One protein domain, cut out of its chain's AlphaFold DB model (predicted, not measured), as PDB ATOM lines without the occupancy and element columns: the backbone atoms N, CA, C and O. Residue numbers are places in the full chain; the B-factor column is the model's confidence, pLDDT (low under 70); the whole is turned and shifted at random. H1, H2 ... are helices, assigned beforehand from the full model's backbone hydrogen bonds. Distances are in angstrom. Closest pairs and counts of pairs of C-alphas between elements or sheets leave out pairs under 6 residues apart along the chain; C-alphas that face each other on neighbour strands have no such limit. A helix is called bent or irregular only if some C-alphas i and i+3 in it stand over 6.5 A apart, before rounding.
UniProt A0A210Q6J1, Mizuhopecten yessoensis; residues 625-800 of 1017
ATOM      1  N   ASN A 625      24.145  84.428 171.452       76.81
ATOM      2  CA  ASN A 625      23.068  85.304 170.982       76.81
ATOM      3  C   ASN A 625      21.888  84.455 170.486       76.81
ATOM      4  O   ASN A 625      21.957  83.803 169.446       76.81
ATOM      5  N   ARG A 626      20.780  84.494 171.228       78.88
ATOM      6  CA  ARG A 626      19.601  83.650 170.988       78.88
ATOM      7  C   ARG A 626      18.501  84.335 170.172       78.88
ATOM      8  O   ARG A 626      17.446  83.737 169.976       78.88
ATOM      9  N   ALA A 627      18.739  85.550 169.670       77.69
ATOM     10  CA  ALA A 627      17.790  86.256 168.809       77.69
ATOM     11  C   ALA A 627      17.320  85.431 167.585       77.69
ATOM     12  O   ALA A 627      16.125  85.460 167.305       77.69
ATOM     13  N   PRO A 628      18.158  84.617 166.904       81.50
ATOM     14  CA  PRO A 628      17.665  83.804 165.789       81.50
ATOM     15  C   PRO A 628      16.670  82.711 166.206       81.50
ATOM     16  O   PRO A 628      15.727  82.422 165.475       81.50
ATOM     17  N   LEU A 629      16.811  82.147 167.414       82.19
ATOM     18  CA  LEU A 629      15.868  81.154 167.950       82.19
ATOM     19  C   LEU A 629      14.492  81.764 168.253       82.19
ATOM     20  O   LEU A 629      13.491  81.054 168.219       82.19
ATOM     21  N   GLN A 630      14.424  83.076 168.500       82.50
ATOM     22  CA  GLN A 630      13.158  83.795 168.637       82.50
ATOM     23  C   GLN A 630      12.355  83.776 167.325       82.50
ATOM     24  O   GLN A 630      11.144  83.568 167.348       82.50
ATOM     25  N   ASN A 631      13.036  83.943 166.188       83.50
ATOM     26  CA  ASN A 631      12.416  84.004 164.860       83.50
ATOM     27  C   ASN A 631      11.860  82.638 164.416       83.50
ATOM     28  O   ASN A 631      10.846  82.569 163.728       83.50
ATOM     29  N   VAL A 632      12.492  81.549 164.862       84.81
ATOM     30  CA  VAL A 632      12.096  80.160 164.563       84.81
ATOM     31  C   VAL A 632      10.826  79.718 165.313       84.81
ATOM     32  O   VAL A 632      10.235  78.704 164.946       84.81
ATOM     33  N   ARG A 633      10.346  80.478 166.315       86.06
ATOM     34  CA  ARG A 633       9.173  80.108 167.134       86.06
ATOM     35  C   ARG A 633       7.949  79.732 166.296       86.06
ATOM     36  O   ARG A 633       7.392  78.663 166.513       86.06
ATOM     37  N   VAL A 634       7.538  80.596 165.365       87.19
ATOM     38  CA  VAL A 634       6.297  80.402 164.592       87.19
ATOM     39  C   VAL A 634       6.427  79.235 163.599       87.19
ATOM     40  O   VAL A 634       5.610  78.323 163.694       87.19
ATOM     41  N   PRO A 635       7.488  79.134 162.765       85.94
ATOM     42  CA  PRO A 635       7.711  77.936 161.951       85.94
ATOM     43  C   PRO A 635       7.733  76.624 162.744       85.94
ATOM     44  O   PRO A 635       7.172  75.626 162.301       85.94
ATOM     45  N   LEU A 636       8.340  76.620 163.938       85.06
ATOM     46  CA  LEU A 636       8.373  75.437 164.798       85.06
ATOM     47  C   LEU A 636       6.997  75.133 165.421       85.06
ATOM     48  O   LEU A 636       6.660  73.965 165.602       85.06
ATOM     49  N   GLN A 637       6.187  76.153 165.722       86.25
ATOM     50  CA  GLN A 637       4.796  75.985 166.156       86.25
ATOM     51  C   GLN A 637       3.929  75.378 165.046       86.25
ATOM     52  O   GLN A 637       3.174  74.444 165.309       86.25
ATOM     53  N   ASP A 638       4.057  75.855 163.811       85.81
ATOM     54  CA  ASP A 638       3.266  75.348 162.688       85.81
ATOM     55  C   ASP A 638       3.702  73.923 162.304       85.81
ATOM     56  O   ASP A 638       2.859  73.028 162.235       85.81
ATOM     57  N   PHE A 639       5.013  73.657 162.230       87.88
ATOM     58  CA  PHE A 639       5.564  72.307 162.047       87.88
ATOM     59  C   PHE A 639       5.056  71.308 163.099       87.88
ATOM     60  O   PHE A 639       4.610  70.211 162.756       87.88
ATOM     61  N   LEU A 640       5.089  71.671 164.386       85.94
ATOM     62  CA  LEU A 640       4.593  70.801 165.455       85.94
ATOM     63  C   LEU A 640       3.067  70.625 165.395       85.94
ATOM     64  O   LEU A 640       2.575  69.537 165.700       85.94
ATOM     65  N   ARG A 641       2.308  71.643 164.968       84.81
ATOM     66  CA  ARG A 641       0.853  71.521 164.780       84.81
ATOM     67  C   ARG A 641       0.511  70.550 163.649       84.81
ATOM     68  O   ARG A 641      -0.398  69.739 163.812       84.81
ATOM     69  N   GLU A 642       1.245  70.597 162.541       85.75
ATOM     70  CA  GLU A 642       1.007  69.754 161.363       85.75
ATOM     71  C   GLU A 642       1.550  68.325 161.531       85.75
ATOM     72  O   GLU A 642       0.784  67.363 161.466       85.75
ATOM     73  N   ARG A 643       2.859  68.164 161.780       83.31
ATOM     74  CA  ARG A 643       3.555  66.860 161.747       83.31
ATOM     75  C   ARG A 643       3.481  66.066 163.054       83.31
ATOM     76  O   ARG A 643       3.633  64.845 163.020       83.31
ATOM     77  N   VAL A 644       3.283  66.735 164.193       81.75
ATOM     78  CA  VAL A 644       3.318  66.097 165.526       81.75
ATOM     79  C   VAL A 644       1.929  66.009 166.158       81.75
ATOM     80  O   VAL A 644       1.567  64.952 166.668       81.75
ATOM     81  N   LEU A 645       1.127  67.074 166.090       82.38
ATOM     82  CA  LEU A 645      -0.242  67.090 166.620       82.38
ATOM     83  C   LEU A 645      -1.318  66.684 165.603       82.38
ATOM     84  O   LEU A 645      -2.476  66.574 165.995       82.38
ATOM     85  N   GLU A 646      -0.987  66.450 164.327       84.38
ATOM     86  CA  GLU A 646      -1.954  66.067 163.276       84.38
ATOM     87  C   GLU A 646      -3.122  67.076 163.127       84.38
ATOM     88  O   GLU A 646      -4.253  66.703 162.819       84.38
ATOM     89  N   GLY A 647      -2.877  68.363 163.405       74.81
ATOM     90  CA  GLY A 647      -3.895  69.422 163.422       74.81
ATOM     91  C   GLY A 647      -4.789  69.467 164.672       74.81
ATOM     92  O   GLY A 647      -5.716  70.275 164.719       74.81
ATOM     93  N   ARG A 648      -4.539  68.628 165.689       78.94
ATOM     94  CA  ARG A 648      -5.281  68.625 166.963       78.94
ATOM     95  C   ARG A 648      -4.889  69.806 167.861       78.94
ATOM     96  O   ARG A 648      -3.791  70.353 167.762       78.94
ATOM     97  N   GLU A 649      -5.770  70.156 168.796       78.38
ATOM     98  CA  GLU A 649      -5.483  71.167 169.821       78.38
ATOM     99  C   GLU A 649      -4.347  70.717 170.768       78.38
ATOM    100  O   GLU A 649      -4.290  69.534 171.132       78.38
ATOM    101  N   PRO A 650      -3.466  71.636 171.218       79.75
ATOM    102  CA  PRO A 650      -2.291  71.331 172.042       79.75
ATOM    103  C   PRO A 650      -2.644  71.080 173.523       79.75
ATOM    104  O   PRO A 650      -2.130  71.733 174.431       79.75
ATOM    105  N   THR A 651      -3.539  70.125 173.784       84.38
ATOM    106  CA  THR A 651      -3.854  69.647 175.139       84.38
ATOM    107  C   THR A 651      -2.718  68.783 175.694       84.38
ATOM    108  O   THR A 651      -1.960  68.173 174.936       84.38
ATOM    109  N   MET A 652      -2.599  68.688 177.023       81.25
ATOM    110  CA  MET A 652      -1.547  67.882 177.661       81.25
ATOM    111  C   MET A 652      -1.626  66.397 177.259       81.25
ATOM    112  O   MET A 652      -0.595  65.763 177.037       81.25
ATOM    113  N   GLU A 653      -2.838  65.861 177.089       84.56
ATOM    114  CA  GLU A 653      -3.090  64.498 176.601       84.56
ATOM    115  C   GLU A 653      -2.599  64.308 175.154       84.56
ATOM    116  O   GLU A 653      -1.770  63.431 174.906       84.56
ATOM    117  N   ASN A 654      -3.006  65.182 174.219       86.25
ATOM    118  CA  ASN A 654      -2.565  65.124 172.817       86.25
ATOM    119  C   ASN A 654      -1.039  65.267 172.688       86.25
ATOM    120  O   ASN A 654      -0.417  64.522 171.933       86.25
ATOM    121  N   ILE A 655      -0.423  66.190 173.436       86.69
ATOM    122  CA  ILE A 655       1.035  66.396 173.432       86.69
ATOM    123  C   ILE A 655       1.767  65.160 173.977       86.69
ATOM    124  O   ILE A 655       2.810  64.781 173.438       86.69
ATOM    125  N   THR A 656       1.227  64.512 175.013       86.56
ATOM    126  CA  THR A 656       1.819  63.297 175.594       86.56
ATOM    127  C   THR A 656       1.702  62.114 174.629       86.56
ATOM    128  O   THR A 656       2.696  61.429 174.396       86.56
ATOM    129  N   GLU A 657       0.539  61.896 174.000       87.19
ATOM    130  CA  GLU A 657       0.368  60.819 173.010       87.19
ATOM    131  C   GLU A 657       1.246  61.049 171.768       87.19
ATOM    132  O   GLU A 657       1.940  60.135 171.322       87.19
ATOM    133  N   ALA A 658       1.298  62.278 171.248       86.69
ATOM    134  CA  ALA A 658       2.169  62.643 170.133       86.69
ATOM    135  C   ALA A 658       3.655  62.407 170.461       86.69
ATOM    136  O   ALA A 658       4.370  61.753 169.701       86.69
ATOM    137  N   SER A 659       4.106  62.845 171.639       88.69
ATOM    138  CA  SER A 659       5.471  62.586 172.121       88.69
ATOM    139  C   SER A 659       5.739  61.090 172.297       88.69
ATOM    140  O   SER A 659       6.838  60.615 172.022       88.69
ATOM    141  N   HIS A 660       4.732  60.313 172.708       86.88
ATOM    142  CA  HIS A 660       4.840  58.862 172.823       86.88
ATOM    143  C   HIS A 660       5.001  58.156 171.471       86.88
ATOM    144  O   HIS A 660       5.769  57.191 171.414       86.88
ATOM    145  N   ARG A 661       4.334  58.647 170.416       88.06
ATOM    146  CA  ARG A 661       4.477  58.175 169.028       88.06
ATOM    147  C   ARG A 661       5.854  58.522 168.450       88.06
ATOM    148  O   ARG A 661       6.505  57.649 167.886       88.06
ATOM    149  N   LEU A 662       6.346  59.750 168.653       87.81
ATOM    150  CA  LEU A 662       7.681  60.170 168.187       87.81
ATOM    151  C   LEU A 662       8.813  59.311 168.771       87.81
ATOM    152  O   LEU A 662       9.755  58.954 168.068       87.81
ATOM    153  N   VAL A 663       8.716  58.934 170.048       89.19
ATOM    154  CA  VAL A 663       9.713  58.051 170.679       89.19
ATOM    155  C   VAL A 663       9.635  56.616 170.146       89.19
ATOM    156  O   VAL A 663      10.655  55.935 170.082       89.19
ATOM    157  N   GLU A 664       8.455  56.159 169.722       88.81
ATOM    158  CA  GLU A 664       8.299  54.868 169.043       88.81
ATOM    159  C   GLU A 664       8.886  54.904 167.617       88.81
ATOM    160  O   GLU A 664       9.606  53.978 167.246       88.81
ATOM    161  N   GLU A 665       8.710  56.009 166.875       86.75
ATOM    162  CA  GLU A 665       9.372  56.269 165.579       86.75
ATOM    163  C   GLU A 665      10.912  56.233 165.713       86.75
ATOM    164  O   GLU A 665      11.605  55.659 164.876       86.75
ATOM    165  N   MET A 666      11.458  56.761 166.816       83.50
ATOM    166  CA  MET A 666      12.899  56.758 167.122       83.50
ATOM    167  C   MET A 666      13.452  55.443 167.703       83.50
ATOM    168  O   MET A 666      14.663  55.336 167.926       83.50
ATOM    169  N   SER A 667      12.607  54.453 168.000       85.69
ATOM    170  CA  SER A 667      12.992  53.304 168.836       85.69
ATOM    171  C   SER A 667      14.152  52.470 168.268       85.69
ATOM    172  O   SER A 667      15.030  52.064 169.034       85.69
ATOM    173  N   GLU A 668      14.221  52.282 166.945       85.44
ATOM    174  CA  GLU A 668      15.281  51.495 166.291       85.44
ATOM    175  C   GLU A 668      16.669  52.175 166.394       85.44
ATOM    176  O   GLU A 668      17.684  51.495 166.553       85.44
ATOM    177  N   GLU A 669      16.733  53.513 166.418       80.81
ATOM    178  CA  GLU A 669      17.978  54.267 166.657       80.81
ATOM    179  C   GLU A 669      18.387  54.277 168.143       80.81
ATOM    180  O   GLU A 669      19.579  54.230 168.466       80.81
ATOM    181  N   ILE A 670      17.419  54.266 169.069       85.62
ATOM    182  CA  ILE A 670      17.683  54.134 170.512       85.62
ATOM    183  C   ILE A 670      18.241  52.736 170.833       85.62
ATOM    184  O   ILE A 670      19.219  52.621 171.578       85.62
ATOM    185  N   GLU A 671      17.679  51.674 170.244       86.75
ATOM    186  CA  GLU A 671      18.239  50.320 170.351       86.75
ATOM    187  C   GLU A 671      19.647  50.264 169.741       86.75
ATOM    188  O   GLU A 671      20.581  49.770 170.380       86.75
ATOM    189  N   ALA A 672      19.848  50.854 168.557       84.06
ATOM    190  CA  ALA A 672      21.157  50.902 167.917       84.06
ATOM    191  C   ALA A 672      22.223  51.599 168.787       84.06
ATOM    192  O   ALA A 672      23.347  51.098 168.865       84.06
ATOM    193  N   CYS A 673      21.889  52.678 169.509       82.94
ATOM    194  CA  CYS A 673      22.777  53.287 170.512       82.94
ATOM    195  C   CYS A 673      23.185  52.298 171.618       82.94
ATOM    196  O   CYS A 673      24.368  52.201 171.953       82.94
ATOM    197  N   ALA A 674      22.229  51.541 172.166       82.31
ATOM    198  CA  ALA A 674      22.477  50.591 173.249       82.31
ATOM    199  C   ALA A 674      23.367  49.400 172.833       82.31
ATOM    200  O   ALA A 674      24.035  48.819 173.683       82.31
ATOM    201  N   THR A 675      23.430  49.053 171.540       84.00
ATOM    202  CA  THR A 675      24.300  47.965 171.041       84.00
ATOM    203  C   THR A 675      25.790  48.320 170.927       84.00
ATOM    204  O   THR A 675      26.617  47.421 170.781       84.00
ATOM    205  N   VAL A 676      26.164  49.604 170.983       83.44
ATOM    206  CA  VAL A 676      27.538  50.071 170.677       83.44
ATOM    207  C   VAL A 676      28.489  50.004 171.884       83.44
ATOM    208  O   VAL A 676      29.714  50.032 171.720       83.44
ATOM    209  N   ALA A 677      27.966  49.919 173.108       83.19
ATOM    210  CA  ALA A 677      28.770  49.961 174.324       83.19
ATOM    211  C   ALA A 677      28.195  49.107 175.462       83.19
ATOM    212  O   ALA A 677      27.008  48.798 175.494       83.19
ATOM    213  N   GLU A 678      29.051  48.738 176.418       80.62
ATOM    214  CA  GLU A 678      28.648  47.917 177.555       80.62
ATOM    215  C   GLU A 678      27.829  48.736 178.570       80.62
ATOM    216  O   GLU A 678      28.314  49.695 179.182       80.62
ATOM    217  N   VAL A 679      26.566  48.344 178.729       84.62
ATOM    218  CA  VAL A 679      25.605  48.895 179.694       84.62
ATOM    219  C   VAL A 679      25.744  48.158 181.026       84.62
ATOM    220  O   VAL A 679      25.907  46.937 181.048       84.62
ATOM    221  N   LYS A 680      25.640  48.874 182.151       81.12
ATOM    222  CA  LYS A 680      25.662  48.264 183.491       81.12
ATOM    223  C   LYS A 680      24.529  47.234 183.643       81.12
ATOM    224  O   LYS A 680      23.397  47.527 183.258       81.12
ATOM    225  N   PRO A 681      24.785  46.053 184.240       66.69
ATOM    226  CA  PRO A 681      23.891  44.889 184.147       66.69
ATOM    227  C   PRO A 681      22.481  45.116 184.714       66.69
ATOM    228  O   PRO A 681      21.522  44.505 184.232       66.69
ATOM    229  N   ASP A 682      22.356  46.010 185.697       76.94
ATOM    230  CA  ASP A 682      21.106  46.321 186.397       76.94
ATOM    231  C   ASP A 682      20.181  47.274 185.614       76.94
ATOM    232  O   ASP A 682      19.010  47.425 185.976       76.94
ATOM    233  N   ILE A 683      20.686  47.944 184.570       81.25
ATOM    234  CA  ILE A 683      20.016  49.052 183.874       81.25
ATOM    235  C   ILE A 683      19.512  48.600 182.498       81.25
ATOM    236  O   ILE A 683      20.227  47.968 181.721       81.25
ATOM    237  N   ASP A 684      18.269  48.955 182.177       84.25
ATOM    238  CA  ASP A 684      17.718  48.845 180.828       84.25
ATOM    239  C   ASP A 684      17.949  50.177 180.097       84.25
ATOM    240  O   ASP A 684      17.173  51.119 180.250       84.25
ATOM    241  N   MET A 685      19.056  50.278 179.349       83.12
ATOM    242  CA  MET A 685      19.428  51.488 178.597       83.12
ATOM    243  C   MET A 685      18.331  51.925 177.621       83.12
ATOM    244  O   MET A 685      18.057  53.116 177.505       83.12
ATOM    245  N   VAL A 686      17.690  50.975 176.932       86.75
ATOM    246  CA  VAL A 686      16.682  51.286 175.911       86.75
ATOM    247  C   VAL A 686      15.448  51.889 176.574       86.75
ATOM    248  O   VAL A 686      15.003  52.955 176.158       86.75
ATOM    249  N   GLU A 687      14.944  51.276 177.648       85.25
ATOM    250  CA  GLU A 687      13.804  51.815 178.404       85.25
ATOM    251  C   GLU A 687      14.144  53.149 179.093       85.25
ATOM    252  O   GLU A 687      13.336  54.073 179.102       85.25
ATOM    253  N   THR A 688      15.369  53.279 179.607       88.31
ATOM    254  CA  THR A 688      15.887  54.501 180.242       88.31
ATOM    255  C   THR A 688      15.919  55.685 179.269       88.31
ATOM    256  O   THR A 688      15.415  56.762 179.586       88.31
ATOM    257  N   LEU A 689      16.457  55.487 178.059       87.31
ATOM    258  CA  LEU A 689      16.477  56.518 177.018       87.31
ATOM    259  C   LEU A 689      15.069  56.807 176.477       87.31
ATOM    260  O   LEU A 689      14.728  57.970 176.277       87.31
ATOM    261  N   ASN A 690      14.220  55.786 176.301       89.25
ATOM    262  CA  ASN A 690      12.815  55.969 175.917       89.25
ATOM    263  C   ASN A 690      12.061  56.853 176.928       89.25
ATOM    264  O   ASN A 690      11.361  57.780 176.529       89.25
ATOM    265  N   ASN A 691      12.217  56.592 178.228       88.00
ATOM    266  CA  ASN A 691      11.604  57.377 179.302       88.00
ATOM    267  C   ASN A 691      12.082  58.842 179.276       88.00
ATOM    268  O   ASN A 691      11.262  59.762 179.287       88.00
ATOM    269  N   PHE A 692      13.395  59.059 179.148       89.44
ATOM    270  CA  PHE A 692      13.983  60.392 178.998       89.44
ATOM    271  C   PHE A 692      13.413  61.154 177.788       89.44
ATOM    272  O   PHE A 692      12.908  62.266 177.943       89.44
ATOM    273  N   PHE A 693      13.416  60.551 176.593       88.81
ATOM    274  CA  PHE A 693      12.894  61.212 175.394       88.81
ATOM    275  C   PHE A 693      11.382  61.482 175.475       88.81
ATOM    276  O   PHE A 693      10.947  62.538 175.022       88.81
ATOM    277  N   ARG A 694      10.576  60.607 176.102       88.69
ATOM    278  CA  ARG A 694       9.129  60.848 176.299       88.69
ATOM    279  C   ARG A 694       8.891  62.099 177.139       88.69
ATOM    280  O   ARG A 694       8.134  62.977 176.722       88.69
ATOM    281  N   GLN A 695       9.566  62.210 178.282       87.06
ATOM    282  CA  GLN A 695       9.440  63.369 179.168       87.06
ATOM    283  C   GLN A 695       9.968  64.647 178.501       87.06
ATOM    284  O   GLN A 695       9.298  65.684 178.531       87.06
ATOM    285  N   GLN A 696      11.124  64.576 177.835       89.31
ATOM    286  CA  GLN A 696      11.741  65.756 177.239       89.31
ATOM    287  C   GLN A 696      11.015  66.248 175.976       89.31
ATOM    288  O   GLN A 696      10.840  67.457 175.832       89.31
ATOM    289  N   PHE A 697      10.518  65.376 175.092       88.50
ATOM    290  CA  PHE A 697       9.691  65.837 173.968       88.50
ATOM    291  C   PHE A 697       8.364  66.422 174.445       88.50
ATOM    292  O   PHE A 697       8.024  67.520 174.012       88.50
ATOM    293  N   THR A 698       7.682  65.786 175.406       88.75
ATOM    294  CA  THR A 698       6.435  66.323 175.986       88.75
ATOM    295  C   THR A 698       6.651  67.741 176.522       88.75
ATOM    296  O   THR A 698       5.866  68.648 176.242       88.75
ATOM    297  N   ALA A 699       7.757  67.972 177.236       85.81
ATOM    298  CA  ALA A 699       8.083  69.277 177.798       85.81
ATOM    299  C   ALA A 699       8.573  70.309 176.760       85.81
ATOM    300  O   ALA A 699       8.212  71.481 176.875       85.81
ATOM    301  N   THR A 700       9.350  69.913 175.742       86.44
ATOM    302  CA  THR A 700       9.744  70.817 174.641       86.44
ATOM    303  C   THR A 700       8.531  71.212 173.802       86.44
ATOM    304  O   THR A 700       8.315  72.400 173.586       86.44
ATOM    305  N   VAL A 701       7.710  70.249 173.369       86.38
ATOM    306  CA  VAL A 701       6.505  70.512 172.566       86.38
ATOM    307  C   VAL A 701       5.536  71.396 173.348       86.38
ATOM    308  O   VAL A 701       5.088  72.403 172.810       86.38
ATOM    309  N   ARG A 702       5.288  71.116 174.638       86.50
ATOM    310  CA  ARG A 702       4.467  71.985 175.501       86.50
ATOM    311  C   ARG A 702       5.016  73.413 175.593       86.50
ATOM    312  O   ARG A 702       4.242  74.356 175.480       86.50
ATOM    313  N   MET A 703       6.328  73.588 175.766       84.19
ATOM    314  CA  MET A 703       6.953  74.915 175.844       84.19
ATOM    315  C   MET A 703       6.883  75.683 174.515       84.19
ATOM    316  O   MET A 703       6.646  76.885 174.534       84.19
ATOM    317  N   VAL A 704       7.013  75.012 173.365       84.75
ATOM    318  CA  VAL A 704       6.852  75.654 172.047       84.75
ATOM    319  C   VAL A 704       5.382  75.979 171.755       84.75
ATOM    320  O   VAL A 704       5.084  77.077 171.293       84.75
ATOM    321  N   MET A 705       4.447  75.071 172.057       82.38
ATOM    322  CA  MET A 705       3.004  75.282 171.848       82.38
ATOM    323  C   MET A 705       2.425  76.419 172.694       82.38
ATOM    324  O   MET A 705       1.565  77.146 172.210       82.38
ATOM    325  N   LEU A 706       2.898  76.587 173.933       80.19
ATOM    326  CA  LEU A 706       2.428  77.623 174.863       80.19
ATOM    327  C   LEU A 706       3.239  78.934 174.783       80.19
ATOM    328  O   LEU A 706       3.106  79.799 175.646       80.19
ATOM    329  N   ALA A 707       4.104  79.097 173.777       77.62
ATOM    330  CA  ALA A 707       4.904  80.307 173.609       77.62
ATOM    331  C   ALA A 707       4.117  81.416 172.883       77.62
ATOM    332  O   ALA A 707       4.226  81.572 171.663       77.62
ATOM    333  N   ASP A 708       3.364  82.213 173.647       73.19
ATOM    334  CA  ASP A 708       2.624  83.385 173.147       73.19
ATOM    335  C   ASP A 708       3.508  84.388 172.388       73.19
ATOM    336  O   ASP A 708       4.728  84.468 172.588       73.19
ATOM    337  N   GLU A 709       2.877  85.224 171.557       62.22
ATOM    338  CA  GLU A 709       3.574  86.182 170.695       62.22
ATOM    339  C   GLU A 709       4.499  87.143 171.454       62.22
ATOM    340  O   GLU A 709       5.614  87.402 170.994       62.22
ATOM    341  N   SER A 710       4.074  87.578 172.641       62.03
ATOM    342  CA  SER A 710       4.772  88.504 173.542       62.03
ATOM    343  C   SER A 710       6.015  87.928 174.233       62.03
ATOM    344  O   SER A 710       6.760  88.683 174.862       62.03
ATOM    345  N   ASN A 711       6.282  86.620 174.127       70.38
ATOM    346  CA  ASN A 711       7.420  85.974 174.784       70.38
ATOM    347  C   ASN A 711       8.758  86.298 174.101       70.38
ATOM    348  O   ASN A 711       9.364  85.440 173.463       70.38
ATOM    349  N   THR A 712       9.268  87.516 174.301       73.06
ATOM    350  CA  THR A 712      10.618  87.973 173.897       73.06
ATOM    351  C   THR A 712      11.757  87.112 174.454       73.06
ATOM    352  O   THR A 712      12.869  87.134 173.934       73.06
ATOM    353  N   ASN A 713      11.479  86.331 175.502       80.44
ATOM    354  CA  ASN A 713      12.399  85.378 176.113       80.44
ATOM    355  C   ASN A 713      12.265  83.936 175.589       80.44
ATOM    356  O   ASN A 713      12.951  83.062 176.116       80.44
ATOM    357  N   PHE A 714      11.446  83.653 174.568       86.00
ATOM    358  CA  PHE A 714      11.326  82.292 174.023       86.00
ATOM    359  C   PHE A 714      12.683  81.751 173.542       86.00
ATOM    360  O   PHE A 714      13.075  80.664 173.955       86.00
ATOM    361  N   GLY A 715      13.464  82.533 172.786       83.75
ATOM    362  CA  GLY A 715      14.814  82.130 172.363       83.75
ATOM    363  C   GLY A 715      15.767  81.834 173.535       83.75
ATOM    364  O   GLY A 715      16.587  80.919 173.449       83.75
ATOM    365  N   ASN A 716      15.625  82.547 174.661       84.88
ATOM    366  CA  ASN A 716      16.366  82.273 175.900       84.88
ATOM    367  C   ASN A 716      15.938  80.945 176.540       84.88
ATOM    368  O   ASN A 716      16.786  80.105 176.837       84.88
ATOM    369  N   GLN A 717      14.632  80.750 176.736       84.19
ATOM    370  CA  GLN A 717      14.075  79.559 177.383       84.19
ATOM    371  C   GLN A 717      14.295  78.295 176.541       84.19
ATOM    372  O   GLN A 717      14.650  77.251 177.084       84.19
ATOM    373  N   PHE A 718      14.159  78.394 175.216       86.75
ATOM    374  CA  PHE A 718      14.406  77.297 174.286       86.75
ATOM    375  C   PHE A 718      15.881  76.877 174.284       86.75
ATOM    376  O   PHE A 718      16.177  75.689 174.418       86.75
ATOM    377  N   TYR A 719      16.814  77.837 174.221       86.44
ATOM    378  CA  TYR A 719      18.249  77.544 174.294       86.44
ATOM    379  C   TYR A 719      18.640  76.882 175.620       86.44
ATOM    380  O   TYR A 719      19.272  75.827 175.614       86.44
ATOM    381  N   GLU A 720      18.242  77.463 176.759       84.44
ATOM    382  CA  GLU A 720      18.559  76.877 178.067       84.44
ATOM    383  C   GLU A 720      17.911  75.504 178.244       84.44
ATOM    384  O   GLU A 720      18.570  74.591 178.738       84.44
ATOM    385  N   ARG A 721      16.672  75.298 177.773       84.12
ATOM    386  CA  ARG A 721      16.039  73.979 177.857       84.12
ATOM    387  C   ARG A 721      16.791  72.937 177.036       84.12
ATOM    388  O   ARG A 721      17.074  71.863 177.562       84.12
ATOM    389  N   MET A 722      17.156  73.240 175.792       85.62
ATOM    390  CA  MET A 722      17.935  72.318 174.955       85.62
ATOM    391  C   MET A 722      19.328  72.043 175.548       85.62
ATOM    392  O   MET A 722      19.787  70.901 175.521       85.62
ATOM    393  N   ARG A 723      19.971  73.049 176.161       84.62
ATOM    394  CA  ARG A 723      21.259  72.902 176.857       84.62
ATOM    395  C   ARG A 723      21.161  71.998 178.092       84.62
ATOM    396  O   ARG A 723      22.012  71.127 178.266       84.62
ATOM    397  N   LEU A 724      20.136  72.183 178.927       85.12
ATOM    398  CA  LEU A 724      19.870  71.338 180.098       85.12
ATOM    399  C   LEU A 724      19.568  69.896 179.672       85.12
ATOM    400  O   LEU A 724      20.213  68.974 180.158       85.12
ATOM    401  N   SER A 725      18.705  69.716 178.669       86.19
ATOM    402  CA  SER A 725      18.363  68.402 178.100       86.19
ATOM    403  C   SER A 725      19.595  67.646 177.590       86.19
ATOM    404  O   SER A 725      19.742  66.449 177.829       86.19
ATOM    405  N   LEU A 726      20.509  68.338 176.900       86.44
ATOM    406  CA  LEU A 726      21.760  67.747 176.423       86.44
ATOM    407  C   LEU A 726      22.670  67.327 177.589       86.44
ATOM    408  O   LEU A 726      23.275  66.258 177.542       86.44
ATOM    409  N   ALA A 727      22.752  68.142 178.642       84.75
ATOM    410  CA  ALA A 727      23.526  67.825 179.837       84.75
ATOM    411  C   ALA A 727      22.933  66.638 180.622       84.75
ATOM    412  O   ALA A 727      23.678  65.725 180.980       84.75
ATOM    413  N   GLU A 728      21.610  66.593 180.812       85.50
ATOM    414  CA  GLU A 728      20.896  65.447 181.395       85.50
ATOM    415  C   GLU A 728      21.147  64.166 180.588       85.50
ATOM    416  O   GLU A 728      21.533  63.153 181.165       85.50
ATOM    417  N   LEU A 729      21.034  64.212 179.253       86.62
ATOM    418  CA  LEU A 729      21.302  63.066 178.373       86.62
ATOM    419  C   LEU A 729      22.754  62.567 178.475       86.62
ATOM    420  O   LEU A 729      22.996  61.356 178.490       86.62
ATOM    421  N   ILE A 730      23.728  63.479 178.569       85.62
ATOM    422  CA  ILE A 730      25.149  63.143 178.751       85.62
ATOM    423  C   ILE A 730      25.374  62.453 180.103       85.62
ATOM    424  O   ILE A 730      26.038  61.414 180.150       85.62
ATOM    425  N   VAL A 731      24.797  62.974 181.191       85.06
ATOM    426  CA  VAL A 731      24.884  62.366 182.533       85.06
ATOM    427  C   VAL A 731      24.147  61.022 182.577       85.06
ATOM    428  O   VAL A 731      24.686  60.051 183.107       85.06
ATOM    429  N   LEU A 732      22.975  60.904 181.950       84.88
ATOM    430  CA  LEU A 732      22.184  59.672 181.877       84.88
ATOM    431  C   LEU A 732      22.937  58.562 181.140       84.88
ATOM    432  O   LEU A 732      23.036  57.430 181.615       84.88
ATOM    433  N   THR A 733      23.538  58.902 180.002       83.62
ATOM    434  CA  THR A 733      24.307  57.958 179.185       83.62
ATOM    435  C   THR A 733      25.620  57.578 179.881       83.62
ATOM    436  O   THR A 733      25.967  56.402 179.966       83.62
ATOM    437  N   ARG A 734      26.332  58.539 180.487       82.12
ATOM    438  CA  ARG A 734      27.552  58.278 181.276       82.12
ATOM    439  C   ARG A 734      27.281  57.421 182.520       82.12
ATOM    440  O   ARG A 734      28.098  56.563 182.854       82.12
ATOM    441  N   SER A 735      26.175  57.653 183.225       78.00
ATOM    442  CA  SER A 735      25.836  56.942 184.466       78.00
ATOM    443  C   SER A 735      25.346  55.511 184.216       78.00
ATOM    444  O   SER A 735      25.609  54.635 185.042       78.00
ATOM    445  N   SER A 736      24.736  55.231 183.061       81.31
ATOM    446  CA  SER A 736      24.257  53.895 182.673       81.31
ATOM    447  C   SER A 736      25.310  52.999 181.995       81.31
ATOM    448  O   SER A 736      25.212  51.773 182.086       81.31
ATOM    449  N   LEU A 737      26.355  53.569 181.384       83.56
ATOM    450  CA  LEU A 737      27.460  52.824 180.758       83.56
ATOM    451  C   LEU A 737      28.542  52.383 181.754       83.56
ATOM    452  O   LEU A 737      28.784  53.045 182.766       83.56
ATOM    453  N   VAL A 738      29.231  51.276 181.447       75.12
ATOM    454  CA  VAL A 738      30.332  50.730 182.266       75.12
ATOM    455  C   VAL A 738      31.585  51.611 182.195       75.12
ATOM    456  O   VAL A 738      32.078  52.042 183.233       75.12
ATOM    457  N   GLU A 739      32.068  51.945 180.993       71.69
ATOM    458  CA  GLU A 739      33.266  52.792 180.815       71.69
ATOM    459  C   GLU A 739      32.987  54.302 180.984       71.69
ATOM    460  O   GLU A 739      33.915  55.110 181.010       71.69
ATOM    461  N   GLY A 740      31.717  54.714 181.058       77.69
ATOM    462  CA  GLY A 740      31.324  56.122 181.141       77.69
ATOM    463  C   GLY A 740      31.649  56.919 179.867       77.69
ATOM    464  O   GLY A 740      31.048  56.695 178.818       77.69
ATOM    465  N   HIS A 741      32.571  57.884 179.961       78.00
ATOM    466  CA  HIS A 741      32.840  58.872 178.899       78.00
ATOM    467  C   HIS A 741      33.371  58.300 177.565       78.00
ATOM    468  O   HIS A 741      32.771  58.591 176.531       78.00
ATOM    469  N   PRO A 742      34.432  57.464 177.513       81.50
ATOM    470  CA  PRO A 742      34.868  56.865 176.242       81.50
ATOM    471  C   PRO A 742      33.780  56.021 175.555       81.50
ATOM    472  O   PRO A 742      33.694  56.024 174.328       81.50
ATOM    473  N   ALA A 743      32.897  55.364 176.311       83.12
ATOM    474  CA  ALA A 743      31.746  54.658 175.749       83.12
ATOM    475  C   ALA A 743      30.704  55.621 175.142       83.12
ATOM    476  O   ALA A 743      30.246  55.384 174.025       83.12
ATOM    477  N   LEU A 744      30.394  56.742 175.810       84.12
ATOM    478  CA  LEU A 744      29.571  57.824 175.247       84.12
ATOM    479  C   LEU A 744      30.179  58.371 173.941       84.12
ATOM    480  O   LEU A 744      29.472  58.504 172.942       84.12
ATOM    481  N   GLN A 745      31.493  58.615 173.907       83.25
ATOM    482  CA  GLN A 745      32.183  59.064 172.695       83.25
ATOM    483  C   GLN A 745      32.060  58.037 171.552       83.25
ATOM    484  O   GLN A 745      31.808  58.426 170.410       83.25
ATOM    485  N   ARG A 746      32.167  56.730 171.840       84.25
ATOM    486  CA  ARG A 746      31.966  55.658 170.845       84.25
ATOM    487  C   ARG A 746      30.527  55.600 170.315       84.25
ATOM    488  O   ARG A 746      30.349  55.405 169.114       84.25
ATOM    489  N   ILE A 747      29.513  55.819 171.159       85.25
ATOM    490  CA  ILE A 747      28.105  55.920 170.723       85.25
ATOM    491  C   ILE A 747      27.919  57.120 169.785       85.25
ATOM    492  O   ILE A 747      27.378  56.957 168.692       85.25
ATOM    493  N   ILE A 748      28.420  58.298 170.169       84.19
ATOM    494  CA  ILE A 748      28.310  59.527 169.367       84.19
ATOM    495  C   ILE A 748      29.000  59.360 168.009       84.19
ATOM    496  O   ILE A 748      28.402  59.672 166.983       84.19
ATOM    497  N   GLN A 749      30.215  58.806 167.974       83.19
ATOM    498  CA  GLN A 749      30.915  58.521 166.717       83.19
ATOM    499  C   GLN A 749      30.165  57.480 165.867       83.19
ATOM    500  O   GLN A 749      30.044  57.656 164.656       83.19
ATOM    501  N   SER A 750      29.588  56.436 166.480       84.00
ATOM    502  CA  SER A 750      28.754  55.457 165.767       84.00
ATOM    503  C   SER A 750      27.515  56.093 165.134       84.00
ATOM    504  O   SER A 750      27.261  55.843 163.958       84.00
ATOM    505  N   ARG A 751      26.760  56.921 165.872       83.88
ATOM    506  CA  ARG A 751      25.563  57.597 165.343       83.88
ATOM    507  C   ARG A 751      25.905  58.639 164.289       83.88
ATOM    508  O   ARG A 751      25.253  58.683 163.252       83.88
ATOM    509  N   LEU A 752      26.962  59.421 164.490       79.69
ATOM    510  CA  LEU A 752      27.391  60.416 163.509       79.69
ATOM    511  C   LEU A 752      27.790  59.763 162.175       79.69
ATOM    512  O   LEU A 752      27.391  60.251 161.123       79.69
ATOM    513  N   ASN A 753      28.460  58.607 162.208       82.06
ATOM    514  CA  ASN A 753      28.771  57.805 161.014       82.06
ATOM    515  C   ASN A 753      27.533  57.161 160.344       82.06
ATOM    516  O   ASN A 753      27.642  56.630 159.239       82.06
ATOM    517  N   VAL A 754      26.360  57.174 160.993       78.25
ATOM    518  CA  VAL A 754      25.070  56.785 160.391       78.25
ATOM    519  C   VAL A 754      24.370  58.005 159.792       78.25
ATOM    520  O   VAL A 754      23.980  57.955 158.630       78.25
ATOM    521  N   ILE A 755      24.281  59.107 160.542       73.25
ATOM    522  CA  ILE A 755      23.651  60.368 160.111       73.25
ATOM    523  C   ILE A 755      24.366  60.963 158.887       73.25
ATOM    524  O   ILE A 755      23.730  61.501 157.992       73.25
ATOM    525  N   THR A 756      25.693  60.840 158.819       70.31
ATOM    526  CA  THR A 756      26.524  61.465 157.771       70.31
ATOM    527  C   THR A 756      26.834  60.531 156.595       70.31
ATOM    528  O   THR A 756      27.760  60.783 155.820       70.31
ATOM    529  N   ARG A 757      26.084  59.431 156.434       68.00
ATOM    530  CA  ARG A 757      26.223  58.511 155.289       68.00
ATOM    531  C   ARG A 757      26.037  59.265 153.967       68.00
ATOM    532  O   ARG A 757      25.037  59.937 153.777       68.00
ATOM    533  N   GLY A 758      27.004  59.128 153.059       61.53
ATOM    534  CA  GLY A 758      27.047  59.853 151.779       61.53
ATOM    535  C   GLY A 758      27.981  61.070 151.780       61.53
ATOM    536  O   GLY A 758      28.527  61.410 150.734       61.53
ATOM    537  N   VAL A 759      28.262  61.662 152.946       66.56
ATOM    538  CA  VAL A 759      29.265  62.730 153.095       66.56
ATOM    539  C   VAL A 759      30.684  62.151 152.954       66.56
ATOM    540  O   VAL A 759      30.947  61.036 153.402       66.56
ATOM    541  N   ASN A 760      31.622  62.908 152.364       70.69
ATOM    542  CA  ASN A 760      33.026  62.486 152.216       70.69
ATOM    543  C   ASN A 760      33.644  62.116 153.589       70.69
ATOM    544  O   ASN A 760      33.508  62.901 154.536       70.69
ATOM    545  N   PRO A 761      34.374  60.983 153.709       70.44
ATOM    546  CA  PRO A 761      34.963  60.518 154.969       70.44
ATOM    547  C   PRO A 761      35.880  61.534 155.673       70.44
ATOM    548  O   PRO A 761      35.956  61.525 156.898       70.44
ATOM    549  N   MET A 762      36.527  62.452 154.949       65.25
ATOM    550  CA  MET A 762      37.304  63.553 155.535       65.25
ATOM    551  C   MET A 762      36.412  64.525 156.324       65.25
ATOM    552  O   MET A 762      36.754  64.918 157.438       65.25
ATOM    553  N   ILE A 763      35.238  64.881 155.784       68.62
ATOM    554  CA  ILE A 763      34.278  65.743 156.489       68.62
ATOM    555  C   ILE A 763      33.573  64.954 157.599       68.62
ATOM    556  O   ILE A 763      33.385  65.503 158.679       68.62
ATOM    557  N   GLN A 764      33.278  63.660 157.410       70.75
ATOM    558  CA  GLN A 764      32.805  62.793 158.502       70.75
ATOM    559  C   GLN A 764      33.797  62.795 159.678       70.75
ATOM    560  O   GLN A 764      33.413  63.087 160.809       70.75
ATOM    561  N   GLN A 765      35.088  62.567 159.414       73.25
ATOM    562  CA  GLN A 765      36.141  62.568 160.431       73.25
ATOM    563  C   GLN A 765      36.333  63.953 161.074       73.25
ATOM    564  O   GLN A 765      36.529  64.046 162.288       73.25
ATOM    565  N   TRP A 766      36.232  65.038 160.301       74.06
ATOM    566  CA  TRP A 766      36.225  66.399 160.842       74.06
ATOM    567  C   TRP A 766      35.026  66.643 161.767       74.06
ATOM    568  O   TRP A 766      35.229  67.105 162.888       74.06
ATOM    569  N   MET A 767      33.808  66.270 161.365       71.62
ATOM    570  CA  MET A 767      32.613  66.386 162.208       71.62
ATOM    571  C   MET A 767      32.740  65.530 163.475       71.62
ATOM    572  O   MET A 767      32.436  66.023 164.561       71.62
ATOM    573  N   CYS A 768      33.272  64.301 163.385       77.44
ATOM    574  CA  CYS A 768      33.605  63.479 164.555       77.44
ATOM    575  C   CYS A 768      34.552  64.216 165.509       77.44
ATOM    576  O   CYS A 768      34.308  64.235 166.717       77.44
ATOM    577  N   ASN A 769      35.613  64.831 164.983       78.56
ATOM    578  CA  ASN A 769      36.596  65.564 165.777       78.56
ATOM    579  C   ASN A 769      35.996  66.825 166.415       78.56
ATOM    580  O   ASN A 769      36.195  67.040 167.608       78.56
ATOM    581  N   VAL A 770      35.224  67.621 165.667       74.44
ATOM    582  CA  VAL A 770      34.556  68.831 166.178       74.44
ATOM    583  C   VAL A 770      33.539  68.473 167.256       74.44
ATOM    584  O   VAL A 770      33.603  69.035 168.343       74.44
ATOM    585  N   ILE A 771      32.653  67.502 167.020       79.44
ATOM    586  CA  ILE A 771      31.638  67.094 168.004       79.44
ATOM    587  C   ILE A 771      32.295  66.467 169.245       79.44
ATOM    588  O   ILE A 771      31.864  66.740 170.363       79.44
ATOM    589  N   THR A 772      33.394  65.719 169.089       81.12
ATOM    590  CA  THR A 772      34.183  65.214 170.230       81.12
ATOM    591  C   THR A 772      34.838  66.358 171.021       81.12
ATOM    592  O   THR A 772      34.831  66.336 172.251       81.12
ATOM    593  N   GLN A 773      35.387  67.380 170.353       79.44
ATOM    594  CA  GLN A 773      35.962  68.556 171.021       79.44
ATOM    595  C   GLN A 773      34.892  69.394 171.731       79.44
ATOM    596  O   GLN A 773      35.095  69.767 172.882       79.44
ATOM    597  N   GLN A 774      33.741  69.624 171.093       77.56
ATOM    598  CA  GLN A 774      32.601  70.332 171.684       77.56
ATOM    599  C   GLN A 774      32.045  69.586 172.903       77.56
ATOM    600  O   GLN A 774      31.837  70.198 173.944       77.56
ATOM    601  N   LEU A 775      31.904  68.256 172.835       81.69
ATOM    602  CA  LEU A 775      31.536  67.430 173.990       81.69
ATOM    603  C   LEU A 775      32.536  67.599 175.145       81.69
ATOM    604  O   LEU A 775      32.132  67.845 176.279       81.69
ATOM    605  N   ASN A 776      33.839  67.523 174.861       82.88
ATOM    606  CA  ASN A 776      34.890  67.699 175.866       82.88
ATOM    607  C   ASN A 776      34.953  69.131 176.436       82.88
ATOM    608  O   ASN A 776      35.334  69.300 177.593       82.88
ATOM    609  N   GLN A 777      34.555  70.148 175.666       79.56
ATOM    610  CA  GLN A 777      34.416  71.534 176.129       79.56
ATOM    611  C   GLN A 777      33.134  71.752 176.951       79.56
ATOM    612  O   GLN A 777      33.140  72.544 177.892       79.56
ATOM    613  N   PHE A 778      32.052  71.037 176.632       79.38
ATOM    614  CA  PHE A 778      30.761  71.142 177.309       79.38
ATOM    615  C   PHE A 778      30.721  70.387 178.644       79.38
ATOM    616  O   PHE A 778      30.170  70.907 179.613       79.38
ATOM    617  N   LEU A 779      31.358  69.213 178.736       79.31
ATOM    618  CA  LEU A 779      31.477  68.407 179.962       79.31
ATOM    619  C   LEU A 779      31.780  69.209 181.250       79.31
ATOM    620  O   LEU A 779      31.018  69.066 182.204       79.31
ATOM    621  N   PRO A 780      32.827  70.062 181.327       76.94
ATOM    622  CA  PRO A 780      33.128  70.836 182.537       76.94
ATOM    623  C   PRO A 780      32.112  71.949 182.853       76.94
ATOM    624  O   PRO A 780      32.232  72.585 183.896       76.94
ATOM    625  N   THR A 781      31.127  72.200 181.982       73.56
ATOM    626  CA  THR A 781      30.016  73.141 182.228       73.56
ATOM    627  C   THR A 781      28.757  72.457 182.775       73.56
ATOM    628  O   THR A 781      27.778  73.132 183.097       73.56
ATOM    629  N   ILE A 782      28.763  71.124 182.896       76.06
ATOM    630  CA  ILE A 782      27.648  70.352 183.449       76.06
ATOM    631  C   ILE A 782      27.693  70.422 184.980       76.06
ATOM    632  O   ILE A 782      28.535  69.797 185.620       76.06
ATOM    633  N   THR A 783      26.755  71.170 185.561       65.94
ATOM    634  CA  THR A 783      26.523  71.256 187.014       65.94
ATOM    635  C   THR A 783      25.438  70.296 187.518       65.94
ATOM    636  O   THR A 783      25.235  70.191 188.723       65.94
ATOM    637  N   ILE A 784      24.742  69.605 186.607       74.25
ATOM    638  CA  ILE A 784      23.724  68.589 186.911       74.25
ATOM    639  C   ILE A 784      24.397  67.352 187.513       74.25
ATOM    640  O   ILE A 784      25.447  66.912 187.039       74.25
ATOM    641  N   THR A 785      23.792  66.785 188.551       64.06
ATOM    642  CA  THR A 785      24.346  65.652 189.295       64.06
ATOM    643  C   THR A 785      23.774  64.319 188.810       64.06
ATOM    644  O   THR A 785      22.688  64.248 188.235       64.06
ATOM    645  N   ASP A 786      24.473  63.216 189.103       60.06
ATOM    646  CA  ASP A 786      23.958  61.865 188.838       60.06
ATOM    647  C   ASP A 786      22.625  61.582 189.590       60.06
ATOM    648  O   ASP A 786      21.909  60.655 189.213       60.06
ATOM    649  N   ALA A 787      22.270  62.369 190.623       57.56
ATOM    650  CA  ALA A 787      21.047  62.206 191.416       57.56
ATOM    651  C   ALA A 787      19.791  62.771 190.729       57.56
ATOM    652  O   ALA A 787      18.752  62.114 190.747       57.56
ATOM    653  N   ASP A 788      19.897  63.934 190.078       61.94
ATOM    654  CA  ASP A 788      18.788  64.586 189.352       61.94
ATOM    655  C   ASP A 788      18.261  63.691 188.214       61.94
ATOM    656  O   ASP A 788      17.080  63.672 187.872       61.94
ATOM    657  N   VAL A 789      19.173  62.885 187.670       71.94
ATOM    658  CA  VAL A 789      19.003  62.029 186.496       71.94
ATOM    659  C   VAL A 789      18.525  60.607 186.863       71.94
ATOM    660  O   VAL A 789      18.135  59.831 185.988       71.94
ATOM    661  N   HIS A 790      18.477  60.248 188.154       65.75
ATOM    662  CA  HIS A 790      17.966  58.944 188.616       65.75
ATOM    663  C   HIS A 790      16.478  58.708 188.300       65.75
ATOM    664  O   HIS A 790      16.066  57.552 188.202       65.75
ATOM    665  N   SER A 791      15.691  59.769 188.112       69.81
ATOM    666  CA  SER A 791      14.273  59.732 187.712       69.81
ATOM    667  C   SER A 791      14.032  58.996 186.386       69.81
ATOM    668  O   SER A 791      12.997  58.350 186.209       69.81
ATOM    669  N   TYR A 792      14.998  59.052 185.466       71.81
ATOM    670  CA  TYR A 792      14.898  58.431 184.147       71.81
ATOM    671  C   TYR A 792      15.368  56.963 184.124       71.81
ATOM    672  O   TYR A 792      14.952  56.211 183.242       71.81
ATOM    673  N   ILE A 793      16.219  56.540 185.072       77.12
ATOM    674  CA  ILE A 793      16.926  55.245 185.038       77.12
ATOM    675  C   ILE A 793      15.991  54.077 185.373       77.12
ATOM    676  O   ILE A 793      15.643  53.832 186.531       77.12
ATOM    677  N   VAL A 794      15.665  53.271 184.362       76.62
ATOM    678  CA  VAL A 794      14.834  52.073 184.521       76.62
ATOM    679  C   VAL A 794      15.702  50.842 184.784       76.62
ATOM    680  O   VAL A 794      16.593  50.490 184.009       76.62
ATOM    681  N   LYS A 795      15.418  50.148 185.893       78.44
ATOM    682  CA  LYS A 795      16.109  48.907 186.270       78.44
ATOM    683  C   LYS A 795      15.489  47.681 185.600       78.44
ATOM    684  O   LYS A 795      14.269  47.522 185.551       78.44
ATOM    685  N   LYS A 796      16.350  46.773 185.145       66.69
ATOM    686  CA  LYS A 796      16.016  45.626 184.287       66.69
ATOM    687  C   LYS A 796      15.033  44.631 184.918       66.69
ATOM    688  O   LYS A 796      14.226  44.026 184.213       66.69
ATOM    689  N   ASP A 797      15.049  44.481 186.243       53.81
ATOM    690  CA  ASP A 797      14.143  43.562 186.948       53.81
ATOM    691  C   ASP A 797      12.683  44.040 187.019       53.81
ATOM    692  O   ASP A 797      11.792  43.211 187.217       53.81
ATOM    693  N   SER A 798      12.392  45.325 186.770       52.62
ATOM    694  CA  SER A 798      11.011  45.832 186.716       52.62
ATOM    695  C   SER A 798      10.167  45.086 185.671       52.62
ATOM    696  O   SER A 798       9.024  44.712 185.944       52.62
ATOM    697  N   LYS A 799      10.754  44.748 184.511       49.44
ATOM    698  CA  LYS A 799      10.079  43.993 183.436       49.44
ATOM    699  C   LYS A 799       9.747  42.538 183.809       49.44
ATOM    700  O   LYS A 799       8.800  41.973 183.260       49.44
ATOM    701  N   LYS A 800      10.446  41.926 184.779       42.53
ATOM    702  CA  LYS A 800      10.169  40.541 185.224       42.53
ATOM    703  C   LYS A 800       8.939  40.406 186.126       42.53
ATOM    704  O   LYS A 800       8.413  39.305 186.245       42.53
TER     705      LYS A 800
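What this domain is: This is residues 625 to 800 of the 1017 residues of a protein of Mizuhopecten yessoensis (UniProt A0A210Q6J1). Two long helices, H5 and H6, run side by side in opposite directions as the core hairpin, with shorter helices packed round it. H1 and H2 lie at the end where H5 ends and H6 begins; H3 crosses H5, H4 packs near the start of H5, and H7 meets the last part of H6 and pairs with H8 in a second hairpin, set crosswise to the first. The printed part has 176 residues with nine named helices, H1 to H9 in order along the chain, and no named strand; the class is all helix. It is compact, with a radius of gyration of the C-alphas of 17.5 A and spans of 46 by 46 by 35 A.

Where its parts are: H6, the longest helix, covers residues 714 to 736 and 32.4 A, from C-alpha 714 at (11.326, 82.292, 174.023) to C-alpha 736 at (24.257, 53.895, 182.673). Before it come H1, residues 627 to 631, H2, residues 633 to 644, H3, residues 652 to 665 and 20.0 A long, H4, residues 667 to 674, and H5, residues 685 to 705 and 29.7 A long. After it come H7, residues 741 to 755 and 21.0 A long, H8, residues 761 to 781 and 30.4 A long, and H9, residues 788 to 791, with C-alpha 791 at (14.273, 59.732, 187.712). H8 and H9 are only just irregular: C-alphas 777 and 780 are 6.6 A apart, and C-alphas 788 and 791 are 6.8 A apart.

How they stand to each other: H5 and H6 are the hubs, touching four helices each. They form a helical hairpin at a shallow tilt of 6 degrees, opposite ways; their closest C-alphas, of Met 685 and Ser 736, are 6.8 A apart. H3 touches H5 at a steep tilt of 45 degrees, with the C-alphas of Ser 659 and Thr 698 closest at 5.5 A. H4 touches residues 685 to 690 of H5, closest at Glu 671 and Val 686, whose C-alphas are 5.9 A apart. H2 touches residues 701 to 705 of H5, closest at the C-alphas of Gln 637 and Met 705, 6.0 A. H1 touches residues 714 to 719 of H6, closest at the C-alphas of Gln 630 and Gly 715, 4.4 A. H7 touches H6 at a steep tilt of 61 degrees, closest at the C-alphas of Arg 734 and His 741, 5.8 A. H7 and H8 form a helical hairpin, closest at the C-alphas of Gln 749 and Cys 768, 6.0 A. H9 touches H6, closest at the C-alphas of Leu 732 and Val 789, 6.1 A. H1 and H8 are apart. In H2 to H7 every O i to N i+4 pair is within hydrogen-bond range; in H8 15 of 17 are, in H1 0 of 1 beside 2 of 2 O i to N i+3 pairs, and H9 is too short for an O i to N i+4 pair.

The domain as a whole: The two C-alphas farthest apart, of Ser 710 and Lys 800, are 49.7 A apart. The printed part has no cut, and no link is long. The mean pLDDT of the printed part is 79.9; 20 residues are under 70, among them residues 785 to 788 and 796 to 800.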